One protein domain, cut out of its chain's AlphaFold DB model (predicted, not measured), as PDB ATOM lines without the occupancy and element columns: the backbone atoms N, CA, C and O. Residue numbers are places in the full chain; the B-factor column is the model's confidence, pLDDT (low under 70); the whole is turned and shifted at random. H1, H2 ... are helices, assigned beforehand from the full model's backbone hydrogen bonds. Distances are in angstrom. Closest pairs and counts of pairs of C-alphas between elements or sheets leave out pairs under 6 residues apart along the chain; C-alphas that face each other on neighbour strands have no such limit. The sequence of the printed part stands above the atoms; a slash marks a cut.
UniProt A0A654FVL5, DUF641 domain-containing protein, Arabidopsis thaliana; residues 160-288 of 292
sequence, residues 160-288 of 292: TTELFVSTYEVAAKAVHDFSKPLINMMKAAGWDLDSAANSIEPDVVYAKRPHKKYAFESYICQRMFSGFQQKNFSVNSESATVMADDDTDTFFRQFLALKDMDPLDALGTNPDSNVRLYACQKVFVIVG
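Overview. This is residues 160 to 288 of the 292 residues of the protein "DUF641 domain-containing protein" of Arabidopsis thaliana (UniProt A0A654FVL5). The longest helix, H1, crosses H3 as an X, with H2 packed on H3 toward one end and H6 on residues 220 to 224 toward the other. Beyond a long loop, residues 226 to 244, H4 lies away from this core and touches no helix; small H5 follows it, and residues 160 to 166 stick out. The printed part has 129 residues with six named helices, H1 to H6 in chain order, and no named strand: all helix. It is only just loose, close to compact, with a radius of gyration of the C-alphas of 17.0 A and spans of 47 by 34 by 30 A.

Arrangement. H1, residues 161 to 188, touches the hub H3, residues 209 to 225, with residues 175 to 183 alone, at a steep tilt of 65 degrees, opposite ways; the closest C-alphas, of Ser 179 and Glu 217, are 6.0 A apart. H2, residues 193 to 200, touches H3 at a steep tilt of 38 degrees, the closest C-alphas being Ala 197 and Ala 215, 5.6 A. H1 and H2 only just touch, only at the corner, with 3 pairs of C-alphas within 8 A, the closest Lys 187 and Leu 193, 7.5 A. H6, residues 274 to 288, touches H3 at a shallow tilt of 33 degrees, only just short of steep, opposite ways; the closest C-alphas are Met 224 and Lys 282, 6.0 A. H5, residues 263 to 269, is close to but not clearly touching H6, with C-alphas Leu 267 and Arg 276 closest at 5.7 A. H4, residues 245 to 258, is apart from H3. Every O i to N i+4 pair is within hydrogen-bond range in H2, H5 and H6, against 22 of 24 in H1, 9 of 13 in H3 and 8 of 10 in H4.

Along the chain. H1 is 40.9 A long from C-alpha 161 at (-16.100, -10.692, 100.348); H3 is 26.6 A, H4 20.8 A and H6 20.4 A, ending at C-alpha 288 (14.505, 6.409, 105.752).

Size, cuts and confidence. The two C-alphas farthest apart, of Gly 190 and Asp 246, are 48.9 A apart. The printed part has no cut, and the link H3 to H4 is long. Confidence is under 70 at residues 231 to 232, 234 to 249, 269 to 272 and 288.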
ATOM      1  N   THR A 160     -15.716 -13.679 104.180       74.50
ATOM      2  CA  THR A 160     -16.671 -13.081 103.260       74.50
ATOM      3  C   THR A 160     -15.991 -12.012 102.419       74.50
ATOM      4  O   THR A 160     -15.062 -11.325 102.849       74.50
ATOM      5  N   THR A 161     -16.505 -11.812 101.206       80.38
ATOM      6  CA  THR A 161     -16.100 -10.692 100.348       80.38
ATOM      7  C   THR A 161     -16.273  -9.345 101.059       80.38
ATOM      8  O   THR A 161     -15.469  -8.441 100.861       80.38
ATOM      9  N   GLU A 162     -17.271  -9.224 101.937       80.88
ATOM     10  CA  GLU A 162     -17.524  -8.025 102.741       80.88
ATOM     11  C   GLU A 162     -16.399  -7.742 103.753       80.88
ATOM     12  O   GLU A 162     -15.952  -6.599 103.884       80.88
ATOM     13  N   LEU A 163     -15.865  -8.779 104.413       81.38
ATOM     14  CA  LEU A 163     -14.708  -8.641 105.303       81.38
ATOM     15  C   LEU A 163     -13.458  -8.180 104.539       81.38
ATOM     16  O   LEU A 163     -12.727  -7.311 105.012       81.38
ATOM     17  N   PHE A 164     -13.223  -8.720 103.341       83.88
ATOM     18  CA  PHE A 164     -12.108  -8.283 102.498       83.88
ATOM     19  C   PHE A 164     -12.255  -6.818 102.072       83.88
ATOM     20  O   PHE A 164     -11.316  -6.043 102.236       83.88
ATOM     21  N   VAL A 165     -13.430  -6.425 101.566       87.19
ATOM     22  CA  VAL A 165     -13.691  -5.048 101.113       87.19
ATOM     23  C   VAL A 165     -13.534  -4.056 102.265       87.19
ATOM     24  O   VAL A 165     -12.804  -3.081 102.120       87.19
ATOM     25  N   SER A 166     -14.129  -4.334 103.427       86.31
ATOM     26  CA  SER A 166     -14.004  -3.461 104.603       86.31
ATOM     27  C   SER A 166     -12.555  -3.341 105.096       86.31
ATOM     28  O   SER A 166     -12.082  -2.238 105.365       86.31
ATOM     29  N   THR A 167     -11.809  -4.448 105.147       84.44
ATOM     30  CA  THR A 167     -10.388  -4.441 105.542       84.44
ATOM     31  C   THR A 167      -9.530  -3.672 104.532       84.44
ATOM     32  O   THR A 167      -8.663  -2.885 104.919       84.44
ATOM     33  N   TYR A 168      -9.794  -3.848 103.234       88.56
ATOM     34  CA  TYR A 168      -9.128  -3.111 102.162       88.56
ATOM     35  C   TYR A 168      -9.389  -1.605 102.263       88.56
ATOM     36  O   TYR A 168      -8.448  -0.821 102.161       88.56
ATOM     37  N   GLU A 169     -10.632  -1.187 102.502       90.56
ATOM     38  CA  GLU A 169     -10.987   0.228 102.655       90.56
ATOM     39  C   GLU A 169     -10.266   0.873 103.844       90.56
ATOM     40  O   GLU A 169      -9.730   1.979 103.717       90.56
ATOM     41  N   VAL A 170     -10.190   0.170 104.979       89.00
ATOM     42  CA  VAL A 170      -9.442   0.628 106.160       89.00
ATOM     43  C   VAL A 170      -7.952   0.764 105.839       89.00
ATOM     44  O   VAL A 170      -7.357   1.804 106.133       89.00
ATOM     45  N   ALA A 171      -7.352  -0.237 105.190       90.00
ATOM     46  CA  ALA A 171      -5.943  -0.204 104.807       90.00
ATOM     47  C   ALA A 171      -5.643   0.923 103.802       90.00
ATOM     48  O   ALA A 171      -4.703   1.692 103.998       90.00
ATOM     49  N   ALA A 172      -6.467   1.074 102.763       90.31
ATOM     50  CA  ALA A 172      -6.324   2.123 101.756       90.31
ATOM     51  C   ALA A 172      -6.424   3.521 102.382       90.31
ATOM     52  O   ALA A 172      -5.626   4.406 102.067       90.31
ATOM     53  N   LYS A 173      -7.358   3.712 103.323       92.75
ATOM     54  CA  LYS A 173      -7.477   4.959 104.083       92.75
ATOM     55  C   LYS A 173      -6.234   5.224 104.937       92.75
ATOM     56  O   LYS A 173      -5.729   6.342 104.915       92.75
ATOM     57  N   ALA A 174      -5.712   4.214 105.633       91.00
ATOM     58  CA  ALA A 174      -4.502   4.350 106.443       91.00
ATOM     59  C   ALA A 174      -3.277   4.734 105.595       91.00
ATOM     60  O   ALA A 174      -2.538   5.646 105.963       91.00
ATOM     61  N   VAL A 175      -3.095   4.107 104.425       92.75
ATOM     62  CA  VAL A 175      -2.034   4.481 103.471       92.75
ATOM     63  C   VAL A 175      -2.211   5.919 102.992       92.75
ATOM     64  O   VAL A 175      -1.255   6.699 103.000       92.75
ATOM     65  N   HIS A 176      -3.433   6.296 102.617       92.88
ATOM     66  CA  HIS A 176      -3.733   7.650 102.170       92.88
ATOM     67  C   HIS A 176      -3.423   8.693 103.254       92.88
ATOM     68  O   HIS A 176      -2.766   9.700 102.980       92.88
ATOM     69  N   ASP A 177      -3.853   8.455 104.493       93.19
ATOM     70  CA  ASP A 177      -3.626   9.375 105.605       93.19
ATOM     71  C   ASP A 177      -2.149   9.439 106.016       93.19
ATOM     72  O   ASP A 177      -1.669  10.531 106.320       93.19
ATOM     73  N   PHE A 178      -1.404   8.332 105.925       90.69
ATOM     74  CA  PHE A 178       0.043   8.292 106.167       90.69
ATOM     75  C   PHE A 178       0.869   8.961 105.055       90.69
ATOM     76  O   PHE A 178       1.922   9.544 105.320       90.69
ATOM     77  N   SER A 179       0.385   8.959 103.810       92.56
ATOM     78  CA  SER A 179       1.080   9.624 102.698       92.56
ATOM     79  C   SER A 179       1.214  11.140 102.905       92.56
ATOM     80  O   SER A 179       2.214  11.740 102.511       92.56
ATOM     81  N   LYS A 180       0.240  11.774 103.575       91.75
ATOM     82  CA  LYS A 180       0.214  13.225 103.829       91.75
ATOM     83  C   LYS A 180       1.409  13.700 104.673       91.75
ATOM     84  O   LYS A 180       2.133  14.579 104.195       91.75
ATOM     85  N   PRO A 181       1.655  13.177 105.894       90.69
ATOM     86  CA  PRO A 181       2.820  13.561 106.683       90.69
ATOM     87  C   PRO A 181       4.132  13.171 105.998       90.69
ATOM     88  O   PRO A 181       5.064  13.968 106.038       90.69
ATOM     89  N   LEU A 182       4.200  12.028 105.302       89.19
ATOM     90  CA  LEU A 182       5.395  11.627 104.551       89.19
ATOM     91  C   LEU A 182       5.770  12.665 103.481       89.19
ATOM     92  O   LEU A 182       6.889  13.172 103.472       89.19
ATOM     93  N   ILE A 183       4.812  13.055 102.635       89.94
ATOM     94  CA  ILE A 183       5.013  14.082 101.602       89.94
ATOM     95  C   ILE A 183       5.388  15.431 102.233       89.94
ATOM     96  O   ILE A 183       6.223  16.155 101.693       89.94
ATOM     97  N   ASN A 184       4.790  15.791 103.371       90.38
ATOM     98  CA  ASN A 184       5.132  17.030 104.073       90.38
ATOM     99  C   ASN A 184       6.565  17.010 104.627       90.38
ATOM    100  O   ASN A 184       7.252  18.024 104.525       90.38
ATOM    101  N   MET A 185       7.036  15.874 105.151       88.19
ATOM    102  CA  MET A 185       8.431  15.711 105.577       88.19
ATOM    103  C   MET A 185       9.396  15.804 104.392       88.19
ATOM    104  O   MET A 185      10.375  16.538 104.476       88.19
ATOM    105  N   MET A 186       9.083  15.164 103.257       88.62
ATOM    106  CA  MET A 186       9.879  15.286 102.024       88.62
ATOM    107  C   MET A 186       9.995  16.747 101.568       88.62
ATOM    108  O   MET A 186      11.089  17.225 101.275       88.62
ATOM    109  N   LYS A 187       8.885  17.500 101.578       88.88
ATOM    110  CA  LYS A 187       8.901  18.941 101.273       88.88
ATOM    111  C   LYS A 187       9.777  19.730 102.246       88.88
ATOM    112  O   LYS A 187      10.517  20.606 101.811       88.88
ATOM    113  N   ALA A 188       9.686  19.442 103.546       88.75
ATOM    114  CA  ALA A 188      10.486  20.115 104.570       88.75
ATOM    115  C   ALA A 188      11.988  19.817 104.423       88.75
ATOM    116  O   ALA A 188      12.807  20.698 104.662       88.75
ATOM    117  N   ALA A 189      12.337  18.613 103.962       87.31
ATOM    118  CA  ALA A 189      13.698  18.210 103.619       87.31
ATOM    119  C   ALA A 189      14.184  18.762 102.260       87.31
ATOM    120  O   ALA A 189      15.298  18.466 101.842       87.31
ATOM    121  N   GLY A 190      13.371  19.557 101.553       86.81
ATOM    122  CA  GLY A 190      13.748  20.184 100.282       86.81
ATOM    123  C   GLY A 190      13.662  19.270  99.056       86.81
ATOM    124  O   GLY A 190      14.242  19.591  98.022       86.81
ATOM    125  N   TRP A 191      12.946  18.146  99.141       87.38
ATOM    126  CA  TRP A 191      12.819  17.204  98.030       87.38
ATOM    127  C   TRP A 191      11.941  17.756  96.904       87.38
ATOM    128  O   TRP A 191      10.850  18.287  97.142       87.38
ATOM    129  N   ASP A 192      12.368  17.536  95.659       89.50
ATOM    130  CA  ASP A 192      11.506  17.731  94.497       89.50
ATOM    131  C   ASP A 192      10.547  16.544  94.347       89.50
ATOM    132  O   ASP A 192      10.931  15.446  93.942       89.50
ATOM    133  N   LEU A 193       9.271  16.779  94.656       88.56
ATOM    134  CA  LEU A 193       8.220  15.766  94.566       88.56
ATOM    135  C   LEU A 193       7.990  15.266  93.140       88.56
ATOM    136  O   LEU A 193       7.549  14.131  92.967       88.56
ATOM    137  N   ASP A 194       8.248  16.102  92.132       88.00
ATOM    138  CA  ASP A 194       8.059  15.722  90.738       88.00
ATOM    139  C   ASP A 194       9.143  14.710  90.320       88.00
ATOM    140  O   ASP A 194       8.812  13.671  89.744       88.00
ATOM    141  N   SER A 195      10.401  14.956  90.696       87.50
ATOM    142  CA  SER A 195      11.510  14.008  90.518       87.50
ATOM    143  C   SER A 195      11.370  12.757  91.394       87.50
ATOM    144  O   SER A 195      11.617  11.649  90.923       87.50
ATOM    145  N   ALA A 196      10.913  12.901  92.643       88.25
ATOM    146  CA  ALA A 196      10.711  11.773  93.554       88.25
ATOM    147  C   ALA A 196       9.619  10.814  93.052       88.25
ATOM    148  O   ALA A 196       9.819   9.603  93.068       88.25
ATOM    149  N   ALA A 197       8.495  11.338  92.549       89.50
ATOM    150  CA  ALA A 197       7.439  10.513  91.963       89.50
ATOM    151  C   ALA A 197       7.941   9.727  90.738       89.50
ATOM    152  O   ALA A 197       7.682   8.530  90.645       89.50
ATOM    153  N   ASN A 198       8.717  10.375  89.859       88.38
ATOM    154  CA  ASN A 198       9.323   9.730  88.688       88.38
ATOM    155  C   ASN A 198      10.385   8.678  89.062       88.38
ATOM    156  O   ASN A 198      10.603   7.738  88.306       88.38
ATOM    157  N   SER A 199      11.060   8.834  90.206       88.31
ATOM    158  CA  SER A 199      12.015   7.837  90.702       88.31
ATOM    159  C   SER A 199      11.336   6.607  91.303       88.31
ATOM    160  O   SER A 199      11.963   5.550  91.351       88.31
ATOM    161  N   ILE A 200      10.108   6.745  91.814       88.00
ATOM    162  CA  ILE A 200       9.336   5.629  92.374       88.00
ATOM    163  C   ILE A 200       8.751   4.786  91.239       88.00
ATOM    164  O   ILE A 200       8.987   3.585  91.196       88.00
ATOM    165  N   GLU A 201       7.995   5.417  90.340       86.62
ATOM    166  CA  GLU A 201       7.419   4.763  89.165       86.62
ATOM    167  C   GLU A 201       7.835   5.546  87.911       86.62
ATOM    168  O   GLU A 201       7.266   6.614  87.640       86.62
ATOM    169  N   PRO A 202       8.837   5.061  87.152       85.62
ATOM    170  CA  PRO A 202       9.250   5.712  85.918       85.62
ATOM    171  C   PRO A 202       8.141   5.631  84.859       85.62
ATOM    172  O   PRO A 202       7.307   4.729  84.863       85.62
ATOM    173  N   ASP A 203       8.134   6.596  83.938       85.38
ATOM    174  CA  ASP A 203       7.263   6.627  82.751       85.38
ATOM    175  C   ASP A 203       5.740   6.706  83.009       85.38
ATOM    176  O   ASP A 203       4.929   6.475  82.107       85.38
ATOM    177  N   VAL A 204       5.309   7.109  84.211       86.69
ATOM    178  CA  VAL A 204       3.880   7.291  84.518       86.69
ATOM    179  C   VAL A 204       3.340   8.624  83.988       86.69
ATOM    180  O   VAL A 204       3.737   9.712  84.410       86.69
ATOM    181  N   VAL A 205       2.332   8.549  83.112       87.12
ATOM    182  CA  VAL A 205       1.589   9.722  82.623       87.12
ATOM    183  C   VAL A 205       0.424  10.041  83.562       87.12
ATOM    184  O   VAL A 205      -0.638   9.419  83.523       87.12
ATOM    185  N   TYR A 206       0.598  11.051  84.414       87.19
ATOM    186  CA  TYR A 206      -0.448  11.491  85.339       87.19
ATOM    187  C   TYR A 206      -1.483  12.389  84.654       87.19
ATOM    188  O   TYR A 206      -1.147  13.444  84.122       87.19
ATOM    189  N   ALA A 207      -2.768  12.042  84.777       89.25
ATOM    190  CA  ALA A 207      -3.861  12.850  84.220       89.25
ATOM    191  C   ALA A 207      -3.963  14.270  84.823       89.25
ATOM    192  O   ALA A 207      -4.442  15.191  84.167       89.25
ATOM    193  N   LYS A 208      -3.540  14.459  86.082       90.38
ATOM    194  CA  LYS A 208      -3.487  15.767  86.757       90.38
ATOM    195  C   LYS A 208      -2.246  15.844  87.642       90.38
ATOM    196  O   LYS A 208      -1.873  14.848  88.255       90.38
ATOM    197  N   ARG A 209      -1.672  17.042  87.817       83.38
ATOM    198  CA  ARG A 209      -0.507  17.259  88.704       83.38
ATOM    199  C   ARG A 209      -0.702  16.709  90.135       83.38
ATOM    200  O   ARG A 209       0.210  16.051  90.625       83.38
ATOM    201  N   PRO A 210      -1.873  16.862  90.795       86.88
ATOM    202  CA  PRO A 210      -2.095  16.295  92.129       86.88
ATOM    203  C   PRO A 210      -2.135  14.761  92.182       86.88
ATOM    204  O   PRO A 210      -2.050  14.206  93.271       86.88
ATOM    205  N   HIS A 211      -2.274  14.061  91.048       90.75
ATOM    206  CA  HIS A 211      -2.311  12.593  91.016       90.75
ATOM    207  C   HIS A 211      -0.943  11.960  91.287       90.75
ATOM    208  O   HIS A 211      -0.883  10.781  91.609       90.75
ATOM    209  N   LYS A 212       0.148  12.734  91.253       87.88
ATOM    210  CA  LYS A 212       1.477  12.251  91.654       87.88
ATOM    211  C   LYS A 212       1.520  11.726  93.090       87.88
ATOM    212  O   LYS A 212       2.343  10.872  93.392       87.88
ATOM    213  N   LYS A 213       0.580  12.146  93.951       88.44
ATOM    214  CA  LYS A 213       0.385  11.569  95.292       88.44
ATOM    215  C   LYS A 213       0.224  10.040  95.271       88.44
ATOM    216  O   LYS A 213       0.708   9.371  96.174       88.44
ATOM    217  N   TYR A 214      -0.387   9.491  94.215       91.06
ATOM    218  CA  TYR A 214      -0.610   8.052  94.075       91.06
ATOM    219  C   TYR A 214       0.689   7.269  93.868       91.06
ATOM    220  O   TYR A 214       0.736   6.097  94.219       91.06
ATOM    221  N   ALA A 215       1.757   7.904  93.369       91.50
ATOM    222  CA  ALA A 215       3.079   7.279  93.320       91.50
ATOM    223  C   ALA A 215       3.593   6.985  94.736       91.50
ATOM    224  O   ALA A 215       4.047   5.883  95.022       91.50
ATOM    225  N   PHE A 216       3.434   7.944  95.652       91.31
ATOM    226  CA  PHE A 216       3.822   7.781  97.052       91.31
ATOM    227  C   PHE A 216       2.924   6.774  97.782       91.31
ATOM    228  O   PHE A 216       3.430   5.954  98.542       91.31
ATOM    229  N   GLU A 217       1.611   6.781  97.530       93.00
ATOM    230  CA  GLU A 217       0.697   5.758  98.068       93.00
ATOM    231  C   GLU A 217       1.068   4.349  97.562       93.00
ATOM    232  O   GLU A 217       1.161   3.417  98.361       93.00
ATOM    233  N   SER A 218       1.370   4.200  96.265       90.81
ATOM    234  CA  SER A 218       1.855   2.942  95.675       90.81
ATOM    235  C   SER A 218       3.162   2.480  96.321       90.81
ATOM    236  O   SER A 218       3.272   1.326  96.732       90.81
ATOM    237  N   TYR A 219       4.123   3.394  96.500       89.94
ATOM    238  CA  TYR A 219       5.388   3.113  97.178       89.94
ATOM    239  C   TYR A 219       5.180   2.572  98.596       89.94
ATOM    240  O   TYR A 219       5.775   1.559  98.975       89.94
ATOM    241  N   ILE A 220       4.308   3.222  99.373       90.62
ATOM    242  CA  ILE A 220       3.957   2.783 100.727       90.62
ATOM    243  C   ILE A 220       3.389   1.362 100.675       90.62
ATOM    244  O   ILE A 220       3.880   0.498 101.396       90.62
ATOM    245  N   CYS A 221       2.423   1.085  99.794       89.75
ATOM    246  CA  CYS A 221       1.853  -0.254  99.630       89.75
ATOM    247  C   CYS A 221       2.919  -1.300  99.270       89.75
ATOM    248  O   CYS A 221       3.018  -2.332  99.933       89.75
ATOM    249  N   GLN A 222       3.759  -1.036  98.266       87.12
ATOM    250  CA  GLN A 222       4.806  -1.969  97.838       87.12
ATOM    251  C   GLN A 222       5.763  -2.314  98.983       87.12
ATOM    252  O   GLN A 222       6.117  -3.479  99.173       87.12
ATOM    253  N   ARG A 223       6.164  -1.324  99.788       86.69
ATOM    254  CA  ARG A 223       7.040  -1.553 100.943       86.69
ATOM    255  C   ARG A 223       6.320  -2.273 102.081       86.69
ATOM    256  O   ARG A 223       6.878  -3.241 102.600       86.69
ATOM    257  N   MET A 224       5.103  -1.846 102.426       85.31
ATOM    258  CA  MET A 224       4.302  -2.391 103.530       85.31
ATOM    259  C   MET A 224       3.815  -3.818 103.293       85.31
ATOM    260  O   MET A 224       3.603  -4.533 104.266       85.31
ATOM    261  N   PHE A 225       3.649  -4.248 102.040       84.00
ATOM    262  CA  PHE A 225       3.211  -5.608 101.703       84.00
ATOM    263  C   PHE A 225       4.337  -6.509 101.176       84.00
ATOM    264  O   PHE A 225       4.146  -7.713 100.988       84.00
ATOM    265  N   SER A 226       5.540  -5.968 100.970       82.06
ATOM    266  CA  SER A 226       6.707  -6.759 100.575       82.06
ATOM    267  C   SER A 226       7.079  -7.767 101.670       82.06
ATOM    268  O   SER A 226       7.398  -7.383 102.794       82.06
ATOM    269  N   GLY A 227       7.069  -9.059 101.336       73.44
ATOM    270  CA  GLY A 227       7.392 -10.137 102.277       73.44
ATOM    271  C   GLY A 227       6.241 -10.537 103.207       73.44
ATOM    272  O   GLY A 227       6.407 -11.474 103.980       73.44
ATOM    273  N   PHE A 228       5.067  -9.901 103.094       76.38
ATOM    274  CA  PHE A 228       3.901 -10.182 103.944       76.38
ATOM    275  C   PHE A 228       3.374 -11.620 103.806       76.38
ATOM    276  O   PHE A 228       2.828 -12.175 104.749       76.38
ATOM    277  N   GLN A 229       3.585 -12.243 102.643       71.69
ATOM    278  CA  GLN A 229       3.166 -13.619 102.346       71.69
ATOM    279  C   GLN A 229       4.081 -14.700 102.964       71.69
ATOM    280  O   GLN A 229       3.860 -15.889 102.748       71.69
ATOM    281  N   GLN A 230       5.152 -14.315 103.668       72.25
ATOM    282  CA  GLN A 230       6.135 -15.249 104.230       72.25
ATOM    283  C   GLN A 230       5.910 -15.478 105.732       72.25
ATOM    284  O   GLN A 230       5.579 -14.547 106.461       72.25
ATOM    285  N   LYS A 231       6.225 -16.691 106.214       64.75
ATOM    286  CA  LYS A 231       6.021 -17.161 107.603       64.75
ATOM    287  C   LYS A 231       6.648 -16.301 108.710       64.75
ATOM    288  O   LYS A 231       6.234 -16.371 109.858       64.75
ATOM    289  N   ASN A 232       7.637 -15.475 108.385       66.50
ATOM    290  CA  ASN A 232       8.266 -14.545 109.330       66.50
ATOM    291  C   ASN A 232       8.303 -13.116 108.785       66.50
ATOM    292  O   ASN A 232       9.204 -12.355 109.119       66.50
ATOM    293  N   PHE A 233       7.388 -12.770 107.875       70.75
ATOM    294  CA  PHE A 233       7.377 -11.484 107.182       70.75
ATOM    295  C   PHE A 233       8.735 -11.083 106.566       70.75
ATOM    296  O   PHE A 233       9.062  -9.898 106.486       70.75
ATOM    297  N   SER A 234       9.560 -12.062 106.165       65.56
ATOM    298  CA  SER A 234      10.954 -11.898 105.701       65.56
ATOM    299  C   SER A 234      11.965 -11.323 106.716       65.56
ATOM    300  O   SER A 234      13.056 -10.920 106.324       65.56
ATOM    301  N   VAL A 235      11.642 -11.300 108.013       62.78
ATOM    302  CA  VAL A 235      12.482 -10.697 109.067       62.78
ATOM    303  C   VAL A 235      13.739 -11.530 109.380       62.78
ATOM    304  O   VAL A 235      14.794 -10.957 109.633       62.78
ATOM    305  N   ASN A 236      13.664 -12.865 109.282       58.78
ATOM    306  CA  ASN A 236      14.799 -13.780 109.464       58.78
ATOM    307  C   ASN A 236      15.047 -14.576 108.172       58.78
ATOM    308  O   ASN A 236      14.202 -15.365 107.750       58.78
ATOM    309  N   SER A 237      16.207 -14.370 107.541       53.06
ATOM    310  CA  SER A 237      16.531 -14.876 106.195       53.06
ATOM    311  C   SER A 237      16.804 -16.392 106.107       53.06
ATOM    312  O   SER A 237      17.121 -16.880 105.024       53.06
ATOM    313  N   GLU A 238      16.701 -17.145 107.207       49.38
ATOM    314  CA  GLU A 238      17.123 -18.557 107.267       49.38
ATOM    315  C   GLU A 238      16.008 -19.588 107.014       49.38
ATOM    316  O   GLU A 238      16.295 -20.777 106.905       49.38
ATOM    317  N   SER A 239      14.747 -19.183 106.833       48.22
ATOM    318  CA  SER A 239      13.675 -20.123 106.457       48.22
ATOM    319  C   SER A 239      12.670 -19.526 105.472       48.22
ATOM    320  O   SER A 239      11.521 -19.228 105.790       48.22
ATOM    321  N   ALA A 240      13.091 -19.395 104.212       47.59
ATOM    322  CA  ALA A 240      12.181 -19.168 103.089       47.59
ATOM    323  C   ALA A 240      11.437 -20.468 102.717       47.59
ATOM    324  O   ALA A 240      11.580 -20.998 101.618       47.59
ATOM    325  N   THR A 241      10.662 -21.016 103.648       55.69
ATOM    326  CA  THR A 241       9.696 -22.085 103.368       55.69
ATOM    327  C   THR A 241       8.321 -21.464 103.154       55.69
ATOM    328  O   THR A 241       7.862 -20.669 103.976       55.69
ATOM    329  N   VAL A 242       7.679 -21.813 102.037       56.09
ATOM    330  CA  VAL A 242       6.276 -21.483 101.749       56.09
ATOM    331  C   VAL A 242       5.398 -21.999 102.895       56.09
ATOM    332  O   VAL A 242       5.659 -23.076 103.426       56.09
ATOM    333  N   MET A 243       4.401 -21.204 103.285       55.78
ATOM    334  CA  MET A 243       3.462 -21.496 104.374       55.78
ATOM    335  C   MET A 243       2.871 -22.904 104.222       55.78
ATOM    336  O   MET A 243       2.324 -23.224 103.164       55.78
ATOM    337  N   ALA A 244       2.973 -23.740 105.258       59.44
ATOM    338  CA  ALA A 244       2.178 -24.962 105.329       59.44
ATOM    339  C   ALA A 244       0.717 -24.602 105.657       59.44
ATOM    340  O   ALA A 244       0.447 -23.541 106.220       59.44
ATOM    341  N   ASP A 245      -0.232 -25.481 105.334       56.41
ATOM    342  CA  ASP A 245      -1.667 -25.244 105.576       56.41
ATOM    343  C   ASP A 245      -1.964 -24.958 107.069       56.41
ATOM    344  O   ASP A 245      -2.707 -24.037 107.403       56.41
ATOM    345  N   ASP A 246      -1.247 -25.644 107.968       58.44
ATOM    346  CA  ASP A 246      -1.295 -25.483 109.434       58.44
ATOM    347  C   ASP A 246      -0.790 -24.103 109.927       58.44
ATOM    348  O   ASP A 246      -1.226 -23.571 110.951       58.44
ATOM    349  N   ASP A 247       0.089 -23.448 109.158       64.25
ATOM    350  CA  ASP A 247       0.594 -22.115 109.500       64.25
ATOM    351  C   ASP A 247      -0.445 -21.022 109.202       64.25
ATOM    352  O   ASP A 247      -0.501 -20.009 109.898       64.25
ATOM    353  N   THR A 248      -1.305 -21.219 108.200       67.50
ATOM    354  CA  THR A 248      -2.306 -20.220 107.785       67.50
ATOM    355  C   THR A 248      -3.364 -19.992 108.871       67.50
ATOM    356  O   THR A 248      -3.740 -18.849 109.146       67.50
ATOM    357  N   ASP A 249      -3.785 -21.068 109.541       69.88
ATOM    358  CA  ASP A 249      -4.689 -21.050 110.699       69.88
ATOM    359  C   ASP A 249      -4.100 -20.201 111.843       69.88
ATOM    360  O   ASP A 249      -4.747 -19.283 112.360       69.88
ATOM    361  N   THR A 250      -2.819 -20.422 112.150       72.38
ATOM    362  CA  THR A 250      -2.073 -19.702 113.194       72.38
ATOM    363  C   THR A 250      -1.967 -18.201 112.895       72.38
ATOM    364  O   THR A 250      -2.229 -17.368 113.768       72.38
ATOM    365  N   PHE A 251      -1.645 -17.833 111.652       72.62
ATOM    366  CA  PHE A 251      -1.578 -16.434 111.216       72.62
ATOM    367  C   PHE A 251      -2.924 -15.726 111.304       72.62
ATOM    368  O   PHE A 251      -3.007 -14.575 111.739       72.62
ATOM    369  N   PHE A 252      -3.992 -16.409 110.911       74.62
ATOM    370  CA  PHE A 252      -5.319 -15.827 110.967       74.62
ATOM    371  C   PHE A 252      -5.790 -15.633 112.412       74.62
ATOM    372  O   PHE A 252      -6.348 -14.587 112.734       74.62
ATOM    373  N   ARG A 253      -5.493 -16.571 113.322       74.94
ATOM    374  CA  ARG A 253      -5.730 -16.370 114.765       74.94
ATOM    375  C   ARG A 253      -4.967 -15.166 115.304       74.94
ATOM    376  O   ARG A 253      -5.532 -14.386 116.069       74.94
ATOM    377  N   GLN A 254      -3.716 -14.989 114.885       74.88
ATOM    378  CA  GLN A 254      -2.923 -13.822 115.259       74.88
ATOM    379  C   GLN A 254      -3.542 -12.521 114.727       74.88
ATOM    380  O   GLN A 254      -3.633 -11.546 115.467       74.88
ATOM    381  N   PHE A 255      -4.035 -12.511 113.486       77.44
ATOM    382  CA  PHE A 255      -4.787 -11.381 112.941       77.44
ATOM    383  C   PHE A 255      -6.048 -11.079 113.762       77.44
ATOM    384  O   PHE A 255      -6.261  -9.929 114.134       77.44
ATOM    385  N   LEU A 256      -6.858 -12.089 114.102       76.81
ATOM    386  CA  LEU A 256      -8.067 -11.896 114.913       76.81
ATOM    387  C   LEU A 256      -7.765 -11.340 116.306       76.81
ATOM    388  O   LEU A 256      -8.543 -10.537 116.810       76.81
ATOM    389  N   ALA A 257      -6.649 -11.744 116.914       77.94
ATOM    390  CA  ALA A 257      -6.216 -11.211 118.202       77.94
ATOM    391  C   ALA A 257      -5.777  -9.738 118.113       77.94
ATOM    392  O   ALA A 257      -5.910  -8.999 119.084       77.94
ATOM    393  N   LEU A 258      -5.257  -9.314 116.957       75.19
ATOM    394  CA  LEU A 258      -4.720  -7.969 116.747       75.19
ATOM    395  C   LEU A 258      -5.733  -6.982 116.154       75.19
ATOM    396  O   LEU A 258      -5.587  -5.785 116.371       75.19
ATOM    397  N   LYS A 259      -6.749  -7.442 115.412       75.44
ATOM    398  CA  LYS A 259      -7.636  -6.560 114.629       75.44
ATOM    399  C   LYS A 259      -8.438  -5.558 115.473       75.44
ATOM    400  O   LYS A 259      -8.734  -4.475 114.984       75.44
ATOM    401  N   ASP A 260      -8.800  -5.936 116.702       73.94
ATOM    402  CA  ASP A 260      -9.597  -5.110 117.625       73.94
ATOM    403  C   ASP A 260      -8.728  -4.468 118.723       73.94
ATOM    404  O   ASP A 260      -9.238  -3.748 119.580       73.94
ATOM    405  N   MET A 261      -7.422  -4.748 118.720       77.44
ATOM    406  CA  MET A 261      -6.473  -4.194 119.680       77.44
ATOM    407  C   MET A 261      -6.003  -2.816 119.204       77.44
ATOM    408  O   MET A 261      -5.798  -2.607 118.006       77.44
ATOM    409  N   ASP A 262      -5.796  -1.879 120.132       80.38
ATOM    410  CA  ASP A 262      -5.165  -0.609 119.779       80.38
ATOM    411  C   ASP A 262      -3.751  -0.869 119.212       80.38
ATOM    412  O   ASP A 262      -2.993  -1.655 119.794       80.38
ATOM    413  N   PRO A 263      -3.363  -0.246 118.082       74.75
ATOM    414  CA  PRO A 263      -2.060  -0.484 117.469       74.75
ATOM    415  C   PRO A 263      -0.870  -0.206 118.395       74.75
ATOM    416  O   PRO A 263       0.152  -0.877 118.271       74.75
ATOM    417  N   LEU A 264      -0.962   0.757 119.317       77.75
ATOM    418  CA  LEU A 264       0.119   1.049 120.264       77.75
ATOM    419  C   LEU A 264       0.196  -0.020 121.359       77.75
ATOM    420  O   LEU A 264       1.295  -0.454 121.711       77.75
ATOM    421  N   ASP A 265      -0.952  -0.512 121.820       80.19
ATOM    422  CA  ASP A 265      -1.031  -1.610 122.787       80.19
ATOM    423  C   ASP A 265      -0.520  -2.930 122.181       80.19
ATOM    424  O   ASP A 265       0.242  -3.670 122.812       80.19
ATOM    425  N   ALA A 266      -0.831  -3.192 120.909       73.44
ATOM    426  CA  ALA A 266      -0.321  -4.341 120.163       73.44
ATOM    427  C   ALA A 266       1.214  -4.338 120.025       73.44
ATOM    428  O   ALA A 266       1.852  -5.391 120.071       73.44
ATOM    429  N   LEU A 267       1.828  -3.158 119.880       71.81
ATOM    430  CA  LEU A 267       3.286  -3.007 119.812       71.81
ATOM    431  C   LEU A 267       3.952  -3.045 121.204       71.81
ATOM    432  O   LEU A 267       5.147  -3.355 121.307       71.81
ATOM    433  N   GLY A 268       3.204  -2.724 122.265       71.12
ATOM    434  CA  GLY A 268       3.677  -2.697 123.652       71.12
ATOM    435  C   GLY A 268       3.609  -4.045 124.377       71.12
ATOM    436  O   GLY A 268       4.441  -4.316 125.239       71.12
ATOM    437  N   THR A 269       2.656  -4.905 124.015       69.56
ATOM    438  CA  THR A 269       2.379  -6.178 124.707       69.56
ATOM    439  C   THR A 269       3.431  -7.263 124.484       69.56
ATOM    440  O   THR A 269       3.686  -8.049 125.397       69.56
ATOM    441  N   ASN A 270       4.071  -7.320 123.311       66.56
ATOM    442  CA  ASN A 270       5.151  -8.274 123.050       66.56
ATOM    443  C   ASN A 270       6.293  -7.635 122.243       66.56
ATOM    444  O   ASN A 270       6.163  -7.447 121.025       66.56
ATOM    445  N   PRO A 271       7.430  -7.329 122.895       66.31
ATOM    446  CA  PRO A 271       8.508  -6.637 122.228       66.31
ATOM    447  C   PRO A 271       9.239  -7.445 121.141       66.31
ATOM    448  O   PRO A 271       9.786  -6.862 120.203       66.31
ATOM    449  N   ASP A 272       9.175  -8.769 121.186       66.06
ATOM    450  CA  ASP A 272       9.845  -9.630 120.206       66.06
ATOM    451  C   ASP A 272       8.858 -10.238 119.199       66.06
ATOM    452  O   ASP A 272       9.166 -11.194 118.491       66.06
ATOM    453  N   SER A 273       7.648  -9.674 119.097       73.12
ATOM    454  CA  SER A 273       6.677 -10.087 118.086       73.12
ATOM    455  C   SER A 273       7.201  -9.814 116.673       73.12
ATOM    456  O   SER A 273       7.529  -8.675 116.326       73.12
ATOM    457  N   ASN A 274       7.182 -10.840 115.817       73.94
ATOM    458  CA  ASN A 274       7.530 -10.725 114.397       73.94
ATOM    459  C   ASN A 274       6.722  -9.626 113.685       73.94
ATOM    460  O   ASN A 274       7.258  -8.940 112.820       73.94
ATOM    461  N   VAL A 275       5.459  -9.414 114.077       74.50
ATOM    462  CA  VAL A 275       4.589  -8.365 113.513       74.50
ATOM    463  C   VAL A 275       5.112  -6.973 113.864       74.50
ATOM    464  O   VAL A 275       5.141  -6.087 113.011       74.50
ATOM    465  N   ARG A 276       5.572  -6.781 115.105       75.38
ATOM    466  CA  ARG A 276       6.165  -5.517 115.550       75.38
ATOM    467  C   ARG A 276       7.487  -5.257 114.847       75.38
ATOM    468  O   ARG A 276       7.699  -4.161 114.338       75.38
ATOM    469  N   LEU A 277       8.367  -6.257 114.813       77.19
ATOM    470  CA  LEU A 277       9.674  -6.135 114.173       77.19
ATOM    471  C   LEU A 277       9.522  -5.826 112.677       77.19
ATOM    472  O   LEU A 277      10.168  -4.907 112.174       77.19
ATOM    473  N   TYR A 278       8.579  -6.499 112.011       81.88
ATOM    474  CA  TYR A 278       8.176  -6.196 110.643       81.88
ATOM    475  C   TYR A 278       7.678  -4.755 110.483       81.88
ATOM    476  O   TYR A 278       8.215  -4.011 109.664       81.88
ATOM    477  N   ALA A 279       6.683  -4.336 111.273       78.19
ATOM    478  CA  ALA A 279       6.099  -3.000 111.175       78.19
ATOM    479  C   ALA A 279       7.154  -1.901 111.387       78.19
ATOM    480  O   ALA A 279       7.256  -0.983 110.572       78.19
ATOM    481  N   CYS A 280       7.996  -2.034 112.417       78.69
ATOM    482  CA  CYS A 280       9.104  -1.118 112.671       78.69
ATOM    483  C   CYS A 280      10.075  -1.080 111.485       78.69
ATOM    484  O   CYS A 280      10.346  -0.003 110.961       78.69
ATOM    485  N   GLN A 281      10.556  -2.237 111.015       82.06
ATOM    486  CA  GLN A 281      11.487  -2.316 109.887       82.06
ATOM    487  C   GLN A 281      10.917  -1.645 108.629       82.06
ATOM    488  O   GLN A 281      11.617  -0.878 107.968       82.06
ATOM    489  N   LYS A 282       9.641  -1.886 108.301       84.31
ATOM    490  CA  LYS A 282       8.996  -1.281 107.128       84.31
ATOM    491  C   LYS A 282       8.829   0.225 107.269       84.31
ATOM    492  O   LYS A 282       9.163   0.943 106.328       84.31
ATOM    493  N   VAL A 283       8.383   0.716 108.426       82.12
ATOM    494  CA  VAL A 283       8.265   2.160 108.679       82.12
ATOM    495  C   VAL A 283       9.634   2.834 108.586       82.12
ATOM    496  O   VAL A 283       9.748   3.860 107.922       82.12
ATOM    497  N   PHE A 284      10.690   2.230 109.141       80.25
ATOM    498  CA  PHE A 284      12.058   2.735 108.993       80.25
ATOM    499  C   PHE A 284      12.514   2.787 107.533       80.25
ATOM    500  O   PHE A 284      13.139   3.763 107.137       80.25
ATOM    501  N   VAL A 285      12.182   1.794 106.704       81.44
ATOM    502  CA  VAL A 285      12.520   1.810 105.268       81.44
ATOM    503  C   VAL A 285      11.732   2.880 104.507       81.44
ATOM    504  O   VAL A 285      12.268   3.521 103.604       81.44
ATOM    505  N   ILE A 286      10.462   3.088 104.855       80.31
ATOM    506  CA  ILE A 286       9.608   4.080 104.190       80.31
ATOM    507  C   ILE A 286      10.025   5.503 104.577       80.31
ATOM    508  O   ILE A 286      10.118   6.367 103.709       80.31
ATOM    509  N   VAL A 287      10.316   5.740 105.858       75.25
ATOM    510  CA  VAL A 287      10.737   7.049 106.380       75.25
ATOM    511  C   VAL A 287      12.226   7.305 106.142       75.25
ATOM    512  O   VAL A 287      12.618   8.452 105.977       75.25
ATOM    513  N   GLY A 288      13.069   6.276 106.038       64.06
ATOM    514  CA  GLY A 288      14.505   6.409 105.752       64.06
ATOM    515  C   GLY A 288      14.808   7.109 104.422       64.06
ATOM    516  O   GLY A 288      15.870   7.701 104.269       64.06
TER     517      GLY A 288